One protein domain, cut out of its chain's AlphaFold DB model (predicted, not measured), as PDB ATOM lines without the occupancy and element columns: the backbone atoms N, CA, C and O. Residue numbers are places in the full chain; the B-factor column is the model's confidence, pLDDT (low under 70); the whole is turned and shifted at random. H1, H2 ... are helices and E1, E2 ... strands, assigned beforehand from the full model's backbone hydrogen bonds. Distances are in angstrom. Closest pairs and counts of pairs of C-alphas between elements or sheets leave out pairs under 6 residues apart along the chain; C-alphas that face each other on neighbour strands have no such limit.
ATOM      1  N   TRP A 565     -32.223   9.796  40.430       95.50
ATOM      2  CA  TRP A 565     -32.343   8.325  40.450       95.50
ATOM      3  C   TRP A 565     -31.008   7.560  40.411       95.50
ATOM      4  O   TRP A 565     -31.011   6.330  40.365       95.50
ATOM      5  N   GLY A 566     -29.864   8.249  40.463       91.56
ATOM      6  CA  GLY A 566     -28.526   7.635  40.382       91.56
ATOM      7  C   GLY A 566     -28.279   6.459  41.342       91.56
ATOM      8  O   GLY A 566     -27.826   5.403  40.908       91.56
ATOM      9  N   TYR A 567     -28.658   6.572  42.622       88.06
ATOM     10  CA  TYR A 567     -28.509   5.473  43.600       88.06
ATOM     11  C   TYR A 567     -29.484   4.307  43.385       88.06
ATOM     12  O   TYR A 567     -29.367   3.265  44.025       88.06
ATOM     13  N   GLU A 568     -30.439   4.470  42.475       90.31
ATOM     14  CA  GLU A 568     -31.472   3.492  42.144       90.31
ATOM     15  C   GLU A 568     -31.233   2.837  40.770       90.31
ATOM     16  O   GLU A 568     -32.153   2.276  40.171       90.31
ATOM     17  N   GLY A 569     -30.004   2.919  40.252       89.94
ATOM     18  CA  GLY A 569     -29.600   2.291  38.991       89.94
ATOM     19  C   GLY A 569     -29.793   3.158  37.745       89.94
ATOM     20  O   GLY A 569     -29.684   2.649  36.629       89.94
ATOM     21  N   ASP A 570     -30.038   4.465  37.898       94.38
ATOM     22  CA  ASP A 570     -29.920   5.423  36.792       94.38
ATOM     23  C   ASP A 570     -28.448   5.739  36.490       94.38
ATOM     24  O   ASP A 570     -27.926   6.815  36.777       94.38
ATOM     25  N   PHE A 571     -27.766   4.752  35.912       94.44
ATOM     26  CA  PHE A 571     -26.328   4.778  35.643       94.44
ATOM     27  C   PHE A 571     -25.885   5.924  34.719       94.44
ATOM     28  O   PHE A 571     -24.731   6.342  34.762       94.44
ATOM     29  N   PHE A 572     -26.791   6.424  33.873       95.25
ATOM     30  CA  PHE A 572     -26.511   7.488  32.904       95.25
ATOM     31  C   PHE A 572     -27.103   8.847  33.305       95.25
ATOM     32  O   PHE A 572     -26.972   9.797  32.536       95.25
ATOM     33  N   GLY A 573     -27.740   8.945  34.477       93.56
ATOM     34  CA  GLY A 573     -28.298  10.195  34.995       93.56
ATOM     35  C   GLY A 573     -29.402  10.782  34.114       93.56
ATOM     36  O   GLY A 573     -29.391  11.981  33.841       93.56
ATOM     37  N   LEU A 574     -30.327   9.950  33.626       94.62
ATOM     38  CA  LEU A 574     -31.487  10.416  32.862       94.62
ATOM     39  C   LEU A 574     -32.455  11.259  33.701       94.62
ATOM     40  O   LEU A 574     -33.131  12.116  33.138       94.62
ATOM     41  N   TYR A 575     -32.517  11.023  35.014       95.75
ATOM     42  CA  TYR A 575     -33.302  11.790  35.976       95.75
ATOM     43  C   TYR A 575     -32.373  12.457  37.005       95.75
ATOM     44  O   TYR A 575     -32.026  11.843  38.028       95.75
ATOM     45  N   PRO A 576     -31.903  13.685  36.718       93.94
ATOM     46  CA  PRO A 576     -30.977  14.410  37.577       93.94
ATOM     47  C   PRO A 576     -31.672  14.982  38.819       93.94
ATOM     48  O   PRO A 576     -32.892  15.007  38.927       93.94
ATOM     49  N   GLU A 577     -30.871  15.463  39.762       92.50
ATOM     50  CA  GLU A 577     -31.361  16.218  40.912       92.50
ATOM     51  C   GLU A 577     -31.772  17.629  40.472       92.50
ATOM     52  O   GLU A 577     -31.069  18.267  39.686       92.50
ATOM     53  N   ALA A 578     -32.889  18.128  41.006       92.50
ATOM     54  CA  ALA A 578     -33.461  19.431  40.656       92.50
ATOM     55  C   ALA A 578     -33.464  20.427  41.835       92.50
ATOM     56  O   ALA A 578     -34.343  21.281  41.948       92.50
ATOM     57  N   ASN A 579     -32.481  20.330  42.737       89.50
ATOM     58  CA  ASN A 579     -32.289  21.275  43.840       89.50
ATOM     59  C   ASN A 579     -31.433  22.470  43.394       89.50
ATOM     60  O   ASN A 579     -30.206  22.439  43.439       89.50
ATOM     61  N   TYR A 580     -32.085  23.551  42.968       88.81
ATOM     62  CA  TYR A 580     -31.414  24.728  42.394       88.81
ATOM     63  C   TYR A 580     -31.190  25.890  43.378       88.81
ATOM     64  O   TYR A 580     -30.516  26.865  43.035       88.81
ATOM     65  N   GLY A 581     -31.745  25.810  44.591       86.19
ATOM     66  CA  GLY A 581     -31.636  26.859  45.607       86.19
ATOM     67  C   GLY A 581     -32.080  28.239  45.081       86.19
ATOM     68  O   GLY A 581     -33.104  28.322  44.401       86.19
ATOM     69  N   PRO A 582     -31.324  29.326  45.339       85.06
ATOM     70  CA  PRO A 582     -31.717  30.680  44.938       85.06
ATOM     71  C   PRO A 582     -31.741  30.895  43.416       85.06
ATOM     72  O   PRO A 582     -32.272  31.902  42.955       85.06
ATOM     73  N   ASN A 583     -31.201  29.970  42.613       86.88
ATOM     74  CA  ASN A 583     -31.154  30.137  41.161       86.88
ATOM     75  C   ASN A 583     -32.552  30.154  40.519       86.88
ATOM     76  O   ASN A 583     -32.737  30.856  39.527       86.88
ATOM     77  N   LEU A 584     -33.545  29.449  41.084       87.69
ATOM     78  CA  LEU A 584     -34.928  29.518  40.580       87.69
ATOM     79  C   LEU A 584     -35.536  30.911  40.753       87.69
ATOM     80  O   LEU A 584     -36.375  31.316  39.948       87.69
ATOM     81  N   ASP A 585     -35.132  31.642  41.788       87.88
ATOM     82  CA  ASP A 585     -35.592  33.009  42.037       87.88
ATOM     83  C   ASP A 585     -34.839  33.997  41.148       87.88
ATOM     84  O   ASP A 585     -35.468  34.807  40.477       87.88
ATOM     85  N   ILE A 586     -33.507  33.888  41.090       83.69
ATOM     86  CA  ILE A 586     -32.650  34.751  40.266       83.69
ATOM     87  C   ILE A 586     -33.116  34.697  38.806       83.69
ATOM     88  O   ILE A 586     -33.492  35.712  38.234       83.69
ATOM     89  N   TYR A 587     -33.172  33.507  38.211       84.44
ATOM     90  CA  TYR A 587     -33.440  33.360  36.778       84.44
ATOM     91  C   TYR A 587     -34.911  33.116  36.437       84.44
ATOM     92  O   TYR A 587     -35.223  32.786  35.291       84.44
ATOM     93  N   ASN A 588     -35.805  33.234  37.424       81.62
ATOM     94  CA  ASN A 588     -37.214  32.864  37.312       81.62
ATOM     95  C   ASN A 588     -37.406  31.442  36.730       81.62
ATOM     96  O   ASN A 588     -38.254  31.199  35.875       81.62
ATOM     97  N   GLY A 589     -36.552  30.506  37.159       85.06
ATOM     98  CA  GLY A 589     -36.527  29.126  36.674       85.06
ATOM     99  C   GLY A 589     -37.741  28.320  37.125       85.06
ATOM    100  O   GLY A 589     -38.298  28.557  38.192       85.06
ATOM    101  N   GLU A 590     -38.144  27.326  36.343       86.31
ATOM    102  CA  GLU A 590     -39.293  26.480  36.669       86.31
ATOM    103  C   GLU A 590     -38.891  25.006  36.746       86.31
ATOM    104  O   GLU A 590     -38.102  24.514  35.935       86.31
ATOM    105  N   THR A 591     -39.445  24.315  37.738       91.25
ATOM    106  CA  THR A 591     -39.559  22.857  37.794       91.25
ATOM    107  C   THR A 591     -41.035  22.538  37.972       91.25
ATOM    108  O   THR A 591     -41.699  23.172  38.790       91.25
ATOM    109  N   LEU A 592     -41.568  21.609  37.189       93.19
ATOM    110  CA  LEU A 592     -42.967  21.207  37.243       93.19
ATOM    111  C   LEU A 592     -43.110  19.758  36.792       93.19
ATOM    112  O   LEU A 592     -42.836  19.419  35.634       93.19
ATOM    113  N   GLY A 593     -43.591  18.911  37.693       95.12
ATOM    114  CA  GLY A 593     -43.783  17.506  37.388       95.12
ATOM    115  C   GLY A 593     -44.385  16.690  38.513       95.12
ATOM    116  O   GLY A 593     -44.754  17.199  39.572       95.12
ATOM    117  N   MET A 594     -44.498  15.397  38.238       96.69
ATOM    118  CA  MET A 594     -44.963  14.395  39.176       96.69
ATOM    119  C   MET A 594     -44.084  13.151  39.098       96.69
ATOM    120  O   MET A 594     -43.719  12.700  38.013       96.69
ATOM    121  N   GLU A 595     -43.790  12.577  40.256       96.88
ATOM    122  CA  GLU A 595     -43.137  11.289  40.430       96.88
ATOM    123  C   GLU A 595     -44.122  10.298  41.055       96.88
ATOM    124  O   GLU A 595     -44.916  10.666  41.921       96.88
ATOM    125  N   VAL A 596     -44.092   9.045  40.611       97.44
ATOM    126  CA  VAL A 596     -44.925   7.960  41.131       97.44
ATOM    127  C   VAL A 596     -44.062   6.735  41.389       97.44
ATOM    128  O   VAL A 596     -43.476   6.193  40.454       97.44
ATOM    129  N   ASP A 597     -44.047   6.252  42.627       96.56
ATOM    130  CA  ASP A 597     -43.419   4.992  43.017       96.56
ATOM    131  C   ASP A 597     -44.473   3.902  43.157       96.56
ATOM    132  O   ASP A 597     -45.420   4.050  43.922       96.56
ATOM    133  N   GLY A 598     -44.307   2.778  42.465       95.19
ATOM    134  CA  GLY A 598     -45.184   1.622  42.608       95.19
ATOM    135  C   GLY A 598     -44.916   0.836  43.896       95.19
ATOM    136  O   GLY A 598     -43.771   0.508  44.221       95.19
ATOM    137  N   LYS A 599     -45.986   0.449  44.594       91.25
ATOM    138  CA  LYS A 599     -45.966  -0.446  45.761       91.25
ATOM    139  C   LYS A 599     -46.546  -1.815  45.416       91.25
ATOM    140  O   LYS A 599     -47.160  -2.012  44.368       91.25
ATOM    141  N   ARG A 600     -46.374  -2.785  46.320       88.06
ATOM    142  CA  ARG A 600     -46.998  -4.123  46.243       88.06
ATOM    143  C   ARG A 600     -46.737  -4.805  44.893       88.06
ATOM    144  O   ARG A 600     -45.587  -5.088  44.568       88.06
ATOM    145  N   ALA A 601     -47.782  -5.052  44.100       90.94
ATOM    146  CA  ALA A 601     -47.682  -5.678  42.783       90.94
ATOM    147  C   ALA A 601     -46.837  -4.861  41.786       90.94
ATOM    148  O   ALA A 601     -46.286  -5.429  40.847       90.94
ATOM    149  N   LEU A 602     -46.702  -3.551  42.011       92.69
ATOM    150  CA  LEU A 602     -45.910  -2.623  41.205       92.69
ATOM    151  C   LEU A 602     -44.538  -2.318  41.827       92.69
ATOM    152  O   LEU A 602     -43.835  -1.432  41.343       92.69
ATOM    153  N   LYS A 603     -44.126  -3.036  42.885       93.25
ATOM    154  CA  LYS A 603     -42.839  -2.798  43.555       93.25
ATOM    155  C   LYS A 603     -41.683  -2.841  42.550       93.25
ATOM    156  O   LYS A 603     -41.533  -3.800  41.791       93.25
ATOM    157  N   GLY A 604     -40.854  -1.800  42.589       93.00
ATOM    158  CA  GLY A 604     -39.707  -1.614  41.698       93.00
ATOM    159  C   GLY A 604     -40.007  -0.772  40.457       93.00
ATOM    160  O   GLY A 604     -39.062  -0.354  39.790       93.00
ATOM    161  N   PHE A 605     -41.277  -0.490  40.154       97.31
ATOM    162  CA  PHE A 605     -41.665   0.465  39.117       97.31
ATOM    163  C   PHE A 605     -41.650   1.897  39.661       97.31
ATOM    164  O   PHE A 605     -42.149   2.141  40.756       97.31
ATOM    165  N   LYS A 606     -41.122   2.840  38.879       97.94
ATOM    166  CA  LYS A 606     -41.264   4.280  39.101       97.94
ATOM    167  C   LYS A 606     -41.586   4.988  37.793       97.94
ATOM    168  O   LYS A 606     -41.141   4.555  36.729       97.94
ATOM    169  N   ALA A 607     -42.304   6.095  37.873       97.69
ATOM    170  CA  ALA A 607     -42.534   6.991  36.753       97.69
ATOM    171  C   ALA A 607     -42.264   8.434  37.173       97.69
ATOM    172  O   ALA A 607     -42.604   8.817  38.285       97.69
ATOM    173  N   ALA A 608     -41.691   9.233  36.282       97.62
ATOM    174  CA  ALA A 608     -41.613  10.678  36.429       97.62
ATOM    175  C   ALA A 608     -42.110  11.314  35.137       97.62
ATOM    176  O   ALA A 608     -41.714  10.893  34.050       97.62
ATOM    177  N   PHE A 609     -43.004  12.287  35.224       96.62
ATOM    178  CA  PHE A 609     -43.505  12.979  34.045       96.62
ATOM    179  C   PHE A 609     -43.915  14.405  34.370       96.62
ATOM    180  O   PHE A 609     -44.384  14.705  35.467       96.62
ATOM    181  N   GLY A 610     -43.737  15.298  33.410       94.25
ATOM    182  CA  GLY A 610     -44.095  16.688  33.610       94.25
ATOM    183  C   GLY A 610     -43.645  17.589  32.473       94.25
ATOM    184  O   GLY A 610     -42.822  17.177  31.653       94.25
ATOM    185  N   PRO A 611     -44.171  18.822  32.429       91.38
ATOM    186  CA  PRO A 611     -43.735  19.840  31.481       91.38
ATOM    187  C   PRO A 611     -42.255  20.197  31.620       91.38
ATOM    188  O   PRO A 611     -41.627  20.527  30.621       91.38
ATOM    189  N   GLN A 612     -41.702  20.134  32.837       91.44
ATOM    190  CA  GLN A 612     -40.329  20.547  33.098       91.44
ATOM    191  C   GLN A 612     -39.786  19.866  34.361       91.44
ATOM    192  O   GLN A 612     -39.710  20.471  35.428       91.44
ATOM    193  N   LEU A 613     -39.433  18.581  34.252       93.00
ATOM    194  CA  LEU A 613     -38.980  17.778  35.398       93.00
ATOM    195  C   LEU A 613     -37.777  18.409  36.119       93.00
ATOM    196  O   LEU A 613     -37.785  18.532  37.334       93.00
ATOM    197  N   TRP A 614     -36.800  18.910  35.369       92.25
ATOM    198  CA  TRP A 614     -35.699  19.734  35.871       92.25
ATOM    199  C   TRP A 614     -35.642  21.047  35.083       92.25
ATOM    200  O   TRP A 614     -36.238  21.164  34.010       92.25
ATOM    201  N   TRP A 615     -34.945  22.062  35.591       89.19
ATOM    202  CA  TRP A 615     -34.939  23.377  34.949       89.19
ATOM    203  C   TRP A 615     -34.307  23.300  33.549       89.19
ATOM    204  O   TRP A 615     -33.167  22.860  33.387       89.19
ATOM    205  N   GLY A 616     -35.077  23.701  32.533       86.69
ATOM    206  CA  GLY A 616     -34.701  23.629  31.122       86.69
ATOM    207  C   GLY A 616     -34.988  22.281  30.452       86.69
ATOM    208  O   GLY A 616     -34.624  22.107  29.290       86.69
ATOM    209  N   ALA A 617     -35.617  21.327  31.149       89.81
ATOM    210  CA  ALA A 617     -36.055  20.066  30.559       89.81
ATOM    211  C   ALA A 617     -37.151  20.284  29.510       89.81
ATOM    212  O   ALA A 617     -38.030  21.123  29.688       89.81
ATOM    213  N   ASN A 618     -37.139  19.466  28.461       91.62
ATOM    214  CA  ASN A 618     -38.304  19.297  27.603       91.62
ATOM    215  C   ASN A 618     -39.436  18.599  28.387       91.62
ATOM    216  O   ASN A 618     -39.146  17.821  29.303       91.62
ATOM    217  N   PRO A 619     -40.714  18.808  28.016       93.31
ATOM    218  CA  PRO A 619     -41.810  17.991  28.519       93.31
ATOM    219  C   PRO A 619     -41.520  16.511  28.281       93.31
ATOM    220  O   PRO A 619     -41.367  16.089  27.134       93.31
ATOM    221  N   ALA A 620     -41.435  15.723  29.350       95.06
ATOM    222  CA  ALA A 620     -40.889  14.374  29.272       95.06
ATOM    223  C   ALA A 620     -41.658  13.368  30.127       95.06
ATOM    224  O   ALA A 620     -42.336  13.714  31.097       95.06
ATOM    225  N   ILE A 621     -41.501  12.098  29.757       97.31
ATOM    226  CA  ILE A 621     -41.873  10.941  30.568       97.31
ATOM    227  C   ILE A 621     -40.663  10.028  30.749       97.31
ATOM    228  O   ILE A 621     -39.953   9.702  29.795       97.31
ATOM    229  N   LEU A 622     -40.453   9.586  31.984       98.12
ATOM    230  CA  LEU A 622     -39.489   8.570  32.350       98.12
ATOM    231  C   LEU A 622     -40.195   7.428  33.062       98.12
ATOM    232  O   LEU A 622     -40.978   7.647  33.981       98.12
ATOM    233  N   LEU A 623     -39.880   6.202  32.662       98.06
ATOM    234  CA  LEU A 623     -40.357   4.979  33.295       98.06
ATOM    235  C   LEU A 623     -39.147   4.166  33.725       98.06
ATOM    236  O   LEU A 623     -38.306   3.829  32.895       98.06
ATOM    237  N   LYS A 624     -39.069   3.820  35.004       98.12
ATOM    238  CA  LYS A 624     -38.011   2.990  35.573       98.12
ATOM    239  C   LYS A 624     -38.600   1.702  36.120       98.12
ATOM    240  O   LYS A 624     -39.634   1.716  36.777       98.12
ATOM    241  N   TYR A 625     -37.911   0.590  35.906       97.69
ATOM    242  CA  TYR A 625     -38.203  -0.659  36.594       97.69
ATOM    243  C   TYR A 625     -36.920  -1.292  37.116       97.69
ATOM    244  O   TYR A 625     -35.977  -1.499  36.354       97.69
ATOM    245  N   SER A 626     -36.900  -1.606  38.408       96.19
ATOM    246  CA  SER A 626     -35.767  -2.233  39.088       96.19
ATOM    247  C   SER A 626     -36.188  -3.549  39.726       96.19
ATOM    248  O   SER A 626     -37.226  -3.628  40.385       96.19
ATOM    249  N   ARG A 627     -35.376  -4.594  39.565       95.12
ATOM    250  CA  ARG A 627     -35.610  -5.892  40.204       95.12
ATOM    251  C   ARG A 627     -34.304  -6.602  40.516       95.12
ATOM    252  O   ARG A 627     -33.388  -6.648  39.697       95.12
ATOM    253  N   GLN A 628     -34.256  -7.238  41.681       93.75
ATOM    254  CA  GLN A 628     -33.172  -8.144  42.033       93.75
ATOM    255  C   GLN A 628     -33.429  -9.537  41.441       93.75
ATOM    256  O   GLN A 628     -34.486 -10.137  41.654       93.75
ATOM    257  N   VAL A 629     -32.454 -10.064  40.699       92.56
ATOM    258  CA  VAL A 629     -32.479 -11.413  40.121       92.56
ATOM    259  C   VAL A 629     -31.207 -12.147  40.540       92.56
ATOM    260  O   VAL A 629     -30.101 -11.861  40.074       92.56
ATOM    261  N   GLY A 630     -31.349 -13.103  41.462       93.19
ATOM    262  CA  GLY A 630     -30.209 -13.778  42.079       93.19
ATOM    263  C   GLY A 630     -29.318 -12.784  42.833       93.19
ATOM    264  O   GLY A 630     -29.756 -12.155  43.789       93.19
ATOM    265  N   LYS A 631     -28.059 -12.639  42.403       91.44
ATOM    266  CA  LYS A 631     -27.081 -11.704  42.996       91.44
ATOM    267  C   LYS A 631     -26.928 -10.392  42.215       91.44
ATOM    268  O   LYS A 631     -25.983  -9.653  42.478       91.44
ATOM    269  N   TYR A 632     -27.793 -10.143  41.233       93.44
ATOM    270  CA  TYR A 632     -27.738  -8.960  40.381       93.44
ATOM    271  C   TYR A 632     -28.922  -8.042  40.663       93.44
ATOM    272  O   TYR A 632     -30.059  -8.509  40.733       93.44
ATOM    273  N   ASN A 633     -28.650  -6.747  40.758       94.44
ATOM    274  CA  ASN A 633     -29.664  -5.704  40.700       94.44
ATOM    275  C   ASN A 633     -29.746  -5.227  39.255       94.44
ATOM    276  O   ASN A 633     -28.730  -4.811  38.699       94.44
ATOM    277  N   LEU A 634     -30.918  -5.361  38.643       97.19
ATOM    278  CA  LEU A 634     -31.155  -4.980  37.257       97.19
ATOM    279  C   LEU A 634     -32.121  -3.802  37.223       97.19
ATOM    280  O   LEU A 634     -33.211  -3.903  37.791       97.19
ATOM    281  N   THR A 635     -31.743  -2.738  36.522       97.81
ATOM    282  CA  THR A 635     -32.567  -1.541  36.337       97.81
ATOM    283  C   THR A 635     -32.693  -1.219  34.854       97.81
ATOM    284  O   THR A 635     -31.706  -1.211  34.120       97.81
ATOM    285  N   GLY A 636     -33.916  -0.964  34.397       97.81
ATOM    286  CA  GLY A 636     -34.204  -0.436  33.065       97.81
ATOM    287  C   GLY A 636     -34.894   0.919  33.168       97.81
ATOM    288  O   GLY A 636     -35.790   1.067  33.998       97.81
ATOM    289  N   ILE A 637     -34.497   1.886  32.337       98.19
ATOM    290  CA  ILE A 637     -35.147   3.202  32.259       98.19
ATOM    291  C   ILE A 637     -35.482   3.523  30.807       98.19
ATOM    292  O   ILE A 637     -34.635   3.410  29.923       98.19
ATOM    293  N   TYR A 638     -36.724   3.924  30.570       97.75
ATOM    294  CA  TYR A 638     -37.191   4.536  29.335       97.75
ATOM    295  C   TYR A 638     -37.363   6.034  29.567       97.75
ATOM    296  O   TYR A 638     -37.951   6.415  30.573       97.75
ATOM    297  N   HIS A 639     -36.882   6.863  28.649       96.94
ATOM    298  CA  HIS A 639     -37.041   8.314  28.657       96.94
ATOM    299  C   HIS A 639     -37.503   8.780  27.280       96.94
ATOM    300  O   HIS A 639     -36.899   8.420  26.264       96.94
ATOM    301  N   GLU A 640     -38.501   9.652  27.245       95.44
ATOM    302  CA  GLU A 640     -38.968  10.285  26.021       95.44
ATOM    303  C   GLU A 640     -39.344  11.748  26.251       95.44
ATOM    304  O   GLU A 640     -40.216  12.041  27.065       95.44
ATOM    305  N   ASP A 641     -38.728  12.632  25.463       94.44
ATOM    306  CA  ASP A 641     -39.185  14.009  25.294       94.44
ATOM    307  C   ASP A 641     -40.417  14.023  24.379       94.44
ATOM    308  O   ASP A 641     -40.354  13.658  23.197       94.44
ATOM    309  N   LEU A 642     -41.552  14.436  24.934       91.69
ATOM    310  CA  LEU A 642     -42.851  14.471  24.269       91.69
ATOM    311  C   LEU A 642     -42.980  15.700  23.364       91.69
ATOM    312  O   LEU A 642     -43.500  15.597  22.251       91.69
ATOM    313  N   ASP A 643     -42.428  16.832  23.794       89.00
ATOM    314  CA  ASP A 643     -42.438  18.096  23.058       89.00
ATOM    315  C   ASP A 643     -41.128  18.869  23.273       89.00
ATOM    316  O   ASP A 643     -40.301  18.471  24.088       89.00
ATOM    317  N   ASN A 644     -40.912  19.949  22.525       85.19
ATOM    318  CA  ASN A 644     -39.863  20.912  22.845       85.19
ATOM    319  C   ASN A 644     -40.327  21.811  23.996       85.19
ATOM    320  O   ASN A 644     -41.513  22.131  24.101       85.19
ATOM    321  N   LEU A 645     -39.393  22.265  24.831       76.75
ATOM    322  CA  LEU A 645     -39.670  23.326  25.793       76.75
ATOM    323  C   LEU A 645     -40.252  24.549  25.055       76.75
ATOM    324  O   LEU A 645     -39.695  25.001  24.050       76.75
ATOM    325  N   GLY A 646     -41.390  25.058  25.539       67.19
ATOM    326  CA  GLY A 646     -42.021  26.269  25.007       67.19
ATOM    327  C   GLY A 646     -41.132  27.513  25.160       67.19
ATOM    328  O   GLY A 646     -40.043  27.447  25.727       67.19
ATOM    329  N   GLY A 647     -41.594  28.666  24.657       58.22
ATOM    330  CA  GLY A 647     -40.877  29.941  24.813       58.22
ATOM    331  C   GLY A 647     -40.455  30.171  26.269       58.22
ATOM    332  O   GLY A 647     -41.275  30.038  27.175       58.22
ATOM    333  N   ALA A 648     -39.164  30.437  26.488       51.44
ATOM    334  CA  ALA A 648     -38.551  30.387  27.810       51.44
ATOM    335  C   ALA A 648     -39.205  31.372  28.798       51.44
ATOM    336  O   ALA A 648     -39.208  32.578  28.565       51.44
ATOM    337  N   VAL A 649     -39.709  30.856  29.926       54.09
ATOM    338  CA  VAL A 649     -40.155  31.662  31.085       54.09
ATOM    339  C   VAL A 649     -38.951  32.170  31.902       54.09
ATOM    340  O   VAL A 649     -39.055  33.148  32.640       54.09
ATOM    341  N   SER A 650     -37.786  31.528  31.739       61.56
ATOM    342  CA  SER A 650     -36.529  31.856  32.423       61.56
ATOM    343  C   SER A 650     -35.516  32.526  31.496       61.56
ATOM    344  O   SER A 650     -35.408  32.154  30.328       61.56
ATOM    345  N   SER A 651     -34.685  33.414  32.036       56.72
ATOM    346  CA  SER A 651     -33.702  34.198  31.272       56.72
ATOM    347  C   SER A 651     -32.562  33.383  30.637       56.72
ATOM    348  O   SER A 651     -31.880  33.899  29.754       56.72
ATOM    349  N   ILE A 652     -32.338  32.123  31.049       58.97
ATOM    350  CA  ILE A 652     -31.231  31.276  30.564       58.97
ATOM    351  C   ILE A 652     -31.635  29.785  30.572       58.97
ATOM    352  O   ILE A 652     -31.293  29.046  31.490       58.97
ATOM    353  N   ALA A 653     -32.346  29.311  29.546       62.00
ATOM    354  CA  ALA A 653     -32.506  27.875  29.285       62.00
ATOM    355  C   ALA A 653     -32.125  27.580  27.828       62.00
ATOM    356  O   ALA A 653     -32.721  28.134  26.907       62.00
ATOM    357  N   ILE A 654     -31.102  26.744  27.614       65.19
ATOM    358  CA  ILE A 654     -30.654  26.354  26.267       65.19
ATOM    359  C   ILE A 654     -31.566  25.222  25.774       65.19
ATOM    360  O   ILE A 654     -31.522  24.143  26.375       65.19
ATOM    361  N   PRO A 655     -32.343  25.417  24.688       65.94
ATOM    362  CA  PRO A 655     -33.228  24.380  24.164       65.94
ATOM    363  C   PRO A 655     -32.450  23.105  23.837       65.94
ATOM    364  O   PRO A 655     -31.448  23.147  23.116       65.94
ATOM    365  N   GLN A 656     -32.901  21.971  24.370       75.25
ATOM    366  CA  GLN A 656     -32.333  20.663  24.056       75.25
ATOM    367  C   GLN A 656     -33.104  20.027  22.896       75.25
ATOM    368  O   GLN A 656     -34.333  20.126  22.864       75.25
ATOM    369  N   PRO A 657     -32.428  19.342  21.955       82.69
ATOM    370  CA  PRO A 657     -33.132  18.547  20.959       82.69
ATOM    371  C   PRO A 657     -33.947  17.458  21.658       82.69
ATOM    372  O   PRO A 657     -33.506  16.908  22.668       82.69
ATOM    373  N   LYS A 658     -35.112  17.110  21.105       90.81
ATOM    374  CA  LYS A 658     -35.907  16.004  21.640       90.81
ATOM    375  C   LYS A 658     -35.133  14.697  21.539       90.81
ATOM    376  O   LYS A 658     -34.561  14.357  20.500       90.81
ATOM    377  N   THR A 659     -35.134  13.942  22.625       92.19
ATOM    378  CA  THR A 659     -34.440  12.669  22.744       92.19
ATOM    379  C   THR A 659     -35.376  11.567  23.204       92.19
ATOM    380  O   THR A 659     -36.250  11.742  24.055       92.19
ATOM    381  N   ARG A 660     -35.134  10.368  22.679       95.44
ATOM    382  CA  ARG A 660     -35.684   9.131  23.224       95.44
ATOM    383  C   ARG A 660     -34.537   8.207  23.587       95.44
ATOM    384  O   ARG A 660     -33.627   7.995  22.784       95.44
ATOM    385  N   ARG A 661     -34.547   7.711  24.823       95.88
ATOM    386  CA  ARG A 661     -33.441   6.957  25.414       95.88
ATOM    387  C   ARG A 661     -33.967   5.736  26.157       95.88
ATOM    388  O   ARG A 661     -34.993   5.794  26.824       95.88
ATOM    389  N   VAL A 662     -33.238   4.635  26.043       97.06
ATOM    390  CA  VAL A 662     -33.426   3.420  26.835       97.06
ATOM    391  C   VAL A 662     -32.095   3.084  27.479       97.06
ATOM    392  O   VAL A 662     -31.085   2.981  26.782       97.06
ATOM    393  N   THR A 663     -32.084   2.886  28.790       97.56
ATOM    394  CA  THR A 663     -30.896   2.442  29.517       97.56
ATOM    395  C   THR A 663     -31.160   1.138  30.236       97.56
ATOM    396  O   THR A 663     -32.236   0.924  30.790       97.56
ATOM    397  N   PHE A 664     -30.138   0.296  30.274       97.19
ATOM    398  CA  PHE A 664     -30.090  -0.898  31.103       97.19
ATOM    399  C   PHE A 664     -28.868  -0.817  32.003       97.19
ATOM    400  O   PHE A 664     -27.784  -0.457  31.548       97.19
ATOM    401  N   HIS A 665     -29.039  -1.177  33.265       97.56
ATOM    402  CA  HIS A 665     -27.996  -1.225  34.279       97.56
ATOM    403  C   HIS A 665     -28.049  -2.566  35.002       97.56
ATOM    404  O   HIS A 665     -29.125  -3.099  35.282       97.56
ATOM    405  N   ALA A 666     -26.873  -3.123  35.274       96.19
ATOM    406  CA  ALA A 666     -26.697  -4.317  36.077       96.19
ATOM    407  C   ALA A 666     -25.590  -4.081  37.108       96.19
ATOM    408  O   ALA A 666     -24.448  -3.802  36.742       96.19
ATOM    409  N   ALA A 667     -25.914  -4.258  38.387       95.00
ATOM    410  CA  ALA A 667     -24.973  -4.142  39.497       95.00
ATOM    411  C   ALA A 667     -24.838  -5.459  40.267       95.00
ATOM    412  O   ALA A 667     -25.822  -6.169  40.503       95.00
ATOM    413  N   ARG A 668     -23.614  -5.780  40.696       93.75
ATOM    414  CA  ARG A 668     -23.313  -6.937  41.547       93.75
ATOM    415  C   ARG A 668     -22.161  -6.644  42.504       93.75
ATOM    416  O   ARG A 668     -21.105  -6.182  42.087       93.75
ATOM    417  N   LYS A 669     -22.334  -7.010  43.776       90.31
ATOM    418  CA  LYS A 669     -21.275  -6.956  44.798       90.31
ATOM    419  C   LYS A 669     -20.537  -8.296  44.931       90.31
ATOM    420  O   LYS A 669     -21.144  -9.370  44.887       90.31
ATOM    421  N   PHE A 670     -19.226  -8.217  45.124       89.12
ATOM    422  CA  PHE A 670     -18.283  -9.304  45.377       89.12
ATOM    423  C   PHE A 670     -17.466  -8.965  46.633       89.12
ATOM    424  O   PHE A 670     -16.366  -8.424  46.537       89.12
ATOM    425  N   GLY A 671     -18.013  -9.254  47.819       85.81
ATOM    426  CA  GLY A 671     -17.424  -8.773  49.075       85.81
ATOM    427  C   GLY A 671     -17.418  -7.244  49.096       85.81
ATOM    428  O   GLY A 671     -18.465  -6.637  48.870       85.81
ATOM    429  N   ASP A 672     -16.238  -6.650  49.268       88.69
ATOM    430  CA  ASP A 672     -16.047  -5.193  49.316       88.69
ATOM    431  C   ASP A 672     -15.993  -4.526  47.928       88.69
ATOM    432  O   ASP A 672     -15.926  -3.302  47.828       88.69
ATOM    433  N   ILE A 673     -16.024  -5.303  46.835       89.25
ATOM    434  CA  ILE A 673     -15.923  -4.788  45.460       89.25
ATOM    435  C   ILE A 673     -17.297  -4.808  44.781       89.25
ATOM    436  O   ILE A 673     -17.908  -5.865  44.624       89.25
ATOM    437  N   GLY A 674     -17.775  -3.649  44.324       88.56
ATOM    438  CA  GLY A 674     -18.945  -3.527  43.447       88.56
ATOM    439  C   GLY A 674     -18.542  -3.491  41.972       88.56
ATOM    440  O   GLY A 674     -17.627  -2.761  41.605       88.56
ATOM    441  N   LEU A 675     -19.220  -4.270  41.126       93.62
ATOM    442  CA  LEU A 675     -19.132  -4.168  39.669       93.62
ATOM    443  C   LEU A 675     -20.481  -3.706  39.123       93.62
ATOM    444  O   LEU A 675     -21.508  -4.333  39.392       93.62
ATOM    445  N   GLU A 676     -20.455  -2.655  38.313       94.38
ATOM    446  CA  GLU A 676     -21.630  -2.113  37.637       94.38
ATOM    447  C   GLU A 676     -21.363  -2.000  36.139       94.38
ATOM    448  O   GLU A 676     -20.272  -1.616  35.719       94.38
ATOM    449  N   VAL A 677     -22.353  -2.365  35.328       95.38
ATOM    450  CA  VAL A 677     -22.306  -2.237  33.869       95.38
ATOM    451  C   VAL A 677     -23.607  -1.609  33.397       95.38
ATOM    452  O   VAL A 677     -24.689  -2.068  33.760       95.38
ATOM    453  N   GLY A 678     -23.492  -0.577  32.565       95.44
ATOM    454  CA  GLY A 678     -24.620   0.097  31.938       95.44
ATOM    455  C   GLY A 678     -24.518   0.091  30.417       95.44
ATOM    456  O   GLY A 678     -23.427   0.175  29.856       95.44
ATOM    457  N   GLY A 679     -25.662   0.023  29.743       96.69
ATOM    458  CA  GLY A 679     -25.806   0.288  28.315       96.69
ATOM    459  C   GLY A 679     -26.878   1.345  28.081       96.69
ATOM    460  O   GLY A 679     -27.941   1.286  28.695       96.69
ATOM    461  N   ILE A 680     -26.602   2.300  27.194       97.00
ATOM    462  CA  ILE A 680     -27.549   3.329  26.764       97.00
ATOM    463  C   ILE A 680     -27.776   3.213  25.264       97.00
ATOM    464  O   ILE A 680     -26.837   3.060  24.485       97.00
ATOM    465  N   TRP A 681     -29.032   3.315  24.863       95.81
ATOM    466  CA  TRP A 681     -29.428   3.494  23.481       95.81
ATOM    467  C   TRP A 681     -30.221   4.793  23.388       95.81
ATOM    468  O   TRP A 681     -31.228   4.943  24.072       95.81
ATOM    469  N   GLY A 682     -29.789   5.731  22.544       91.44
ATOM    470  CA  GLY A 682     -30.450   7.026  22.376       91.44
ATOM    471  C   GLY A 682     -30.576   7.435  20.915       91.44
ATOM    472  O   GLY A 682     -29.715   7.108  20.101       91.44
ATOM    473  N   TRP A 683     -31.645   8.155  20.586       89.75
ATOM    474  CA  TRP A 683     -31.812   8.819  19.295       89.75
ATOM    475  C   TRP A 683     -32.489  10.179  19.459       89.75
ATOM    476  O   TRP A 683     -33.254  10.399  20.400       89.75
ATOM    477  N   ILE A 684     -32.189  11.083  18.528       83.50
ATOM    478  CA  ILE A 684     -32.844  12.386  18.411       83.50
ATOM    479  C   ILE A 684     -34.165  12.173  17.672       83.50
ATOM    480  O   ILE A 684     -34.195  11.506  16.635       83.50
ATOM    481  N   THR A 685     -35.256  12.697  18.217       70.06
ATOM    482  CA  THR A 685     -36.573  12.686  17.578       70.06
ATOM    483  C   THR A 685     -36.823  14.043  16.923       70.06
ATOM    484  O   THR A 685     -36.442  15.078  17.465       70.06
TER     485      THR A 685
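AT A GLANCE: This is residues 565 to 685 of the 686 residues of the protein "Glyco_hydro_2_C domain-containing protein" of Nonlabens ulvanivorans (UniProt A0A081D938). What shape does the backbone make? One twisted, curved sheet of six strands, E1 to E6, forms a trough; residues 565 to 576 lie over its hollow face, and the other face is bare. The small helix H1 and the loop of residues 642 to 658 extend past one end of the strands. How is it made up? The printed part has 121 residues, mostly strand by class, in the order H1 E1 E2 E3 E4 E5 E6; the sheet has that strand order, antiparallel throughout. It is only just compact, close to loose, with a radius of gyration of the C-alphas of 16.2 A and spans of 49 by 32 by 28 A.

IN THESE COORDINATES: Where do the elements begin? H1 is residues 583 to 586, 4.9 A long, from C-alpha 583 at (-31.154, 30.137, 41.161). Which strands follow? E1 is 592 to 598, 20.4 A; E2 605 to 612, 21.0 A; E3 620 to 629, 29.2 A; E4 632 to 641, 29.8 A; E5 659 to 670, 35.4 A; E6 673 to 684, 36.2 A, ending at C-alpha 684 (-32.844, 12.386, 18.411).

HOW THE PARTS SIT: What joins the strands? They form a meander, each strand the antiparallel neighbour of the one before. Within hydrogen-bond range are N 594 and O 609 at 2.9 A, N 608 and O 622 at 2.9 A, N 623 and O 638 at 2.9 A, N 637 and O 663 at 2.9 A, and N 664 and O 679 at 2.9 A. Where is H1? It is not on the sheet, and it is too short for an O i to N i+4 pair; its one O i to N i+3 pair is within range.

THE WHOLE: How large is it? The C-alphas farthest apart, of Gly 647 and Gly 671, are 51.4 A apart. Is anything cut or uncertain? The printed part has no cut; the link E4 to E5 is long, and residues 646 to 655 have pLDDT under 70.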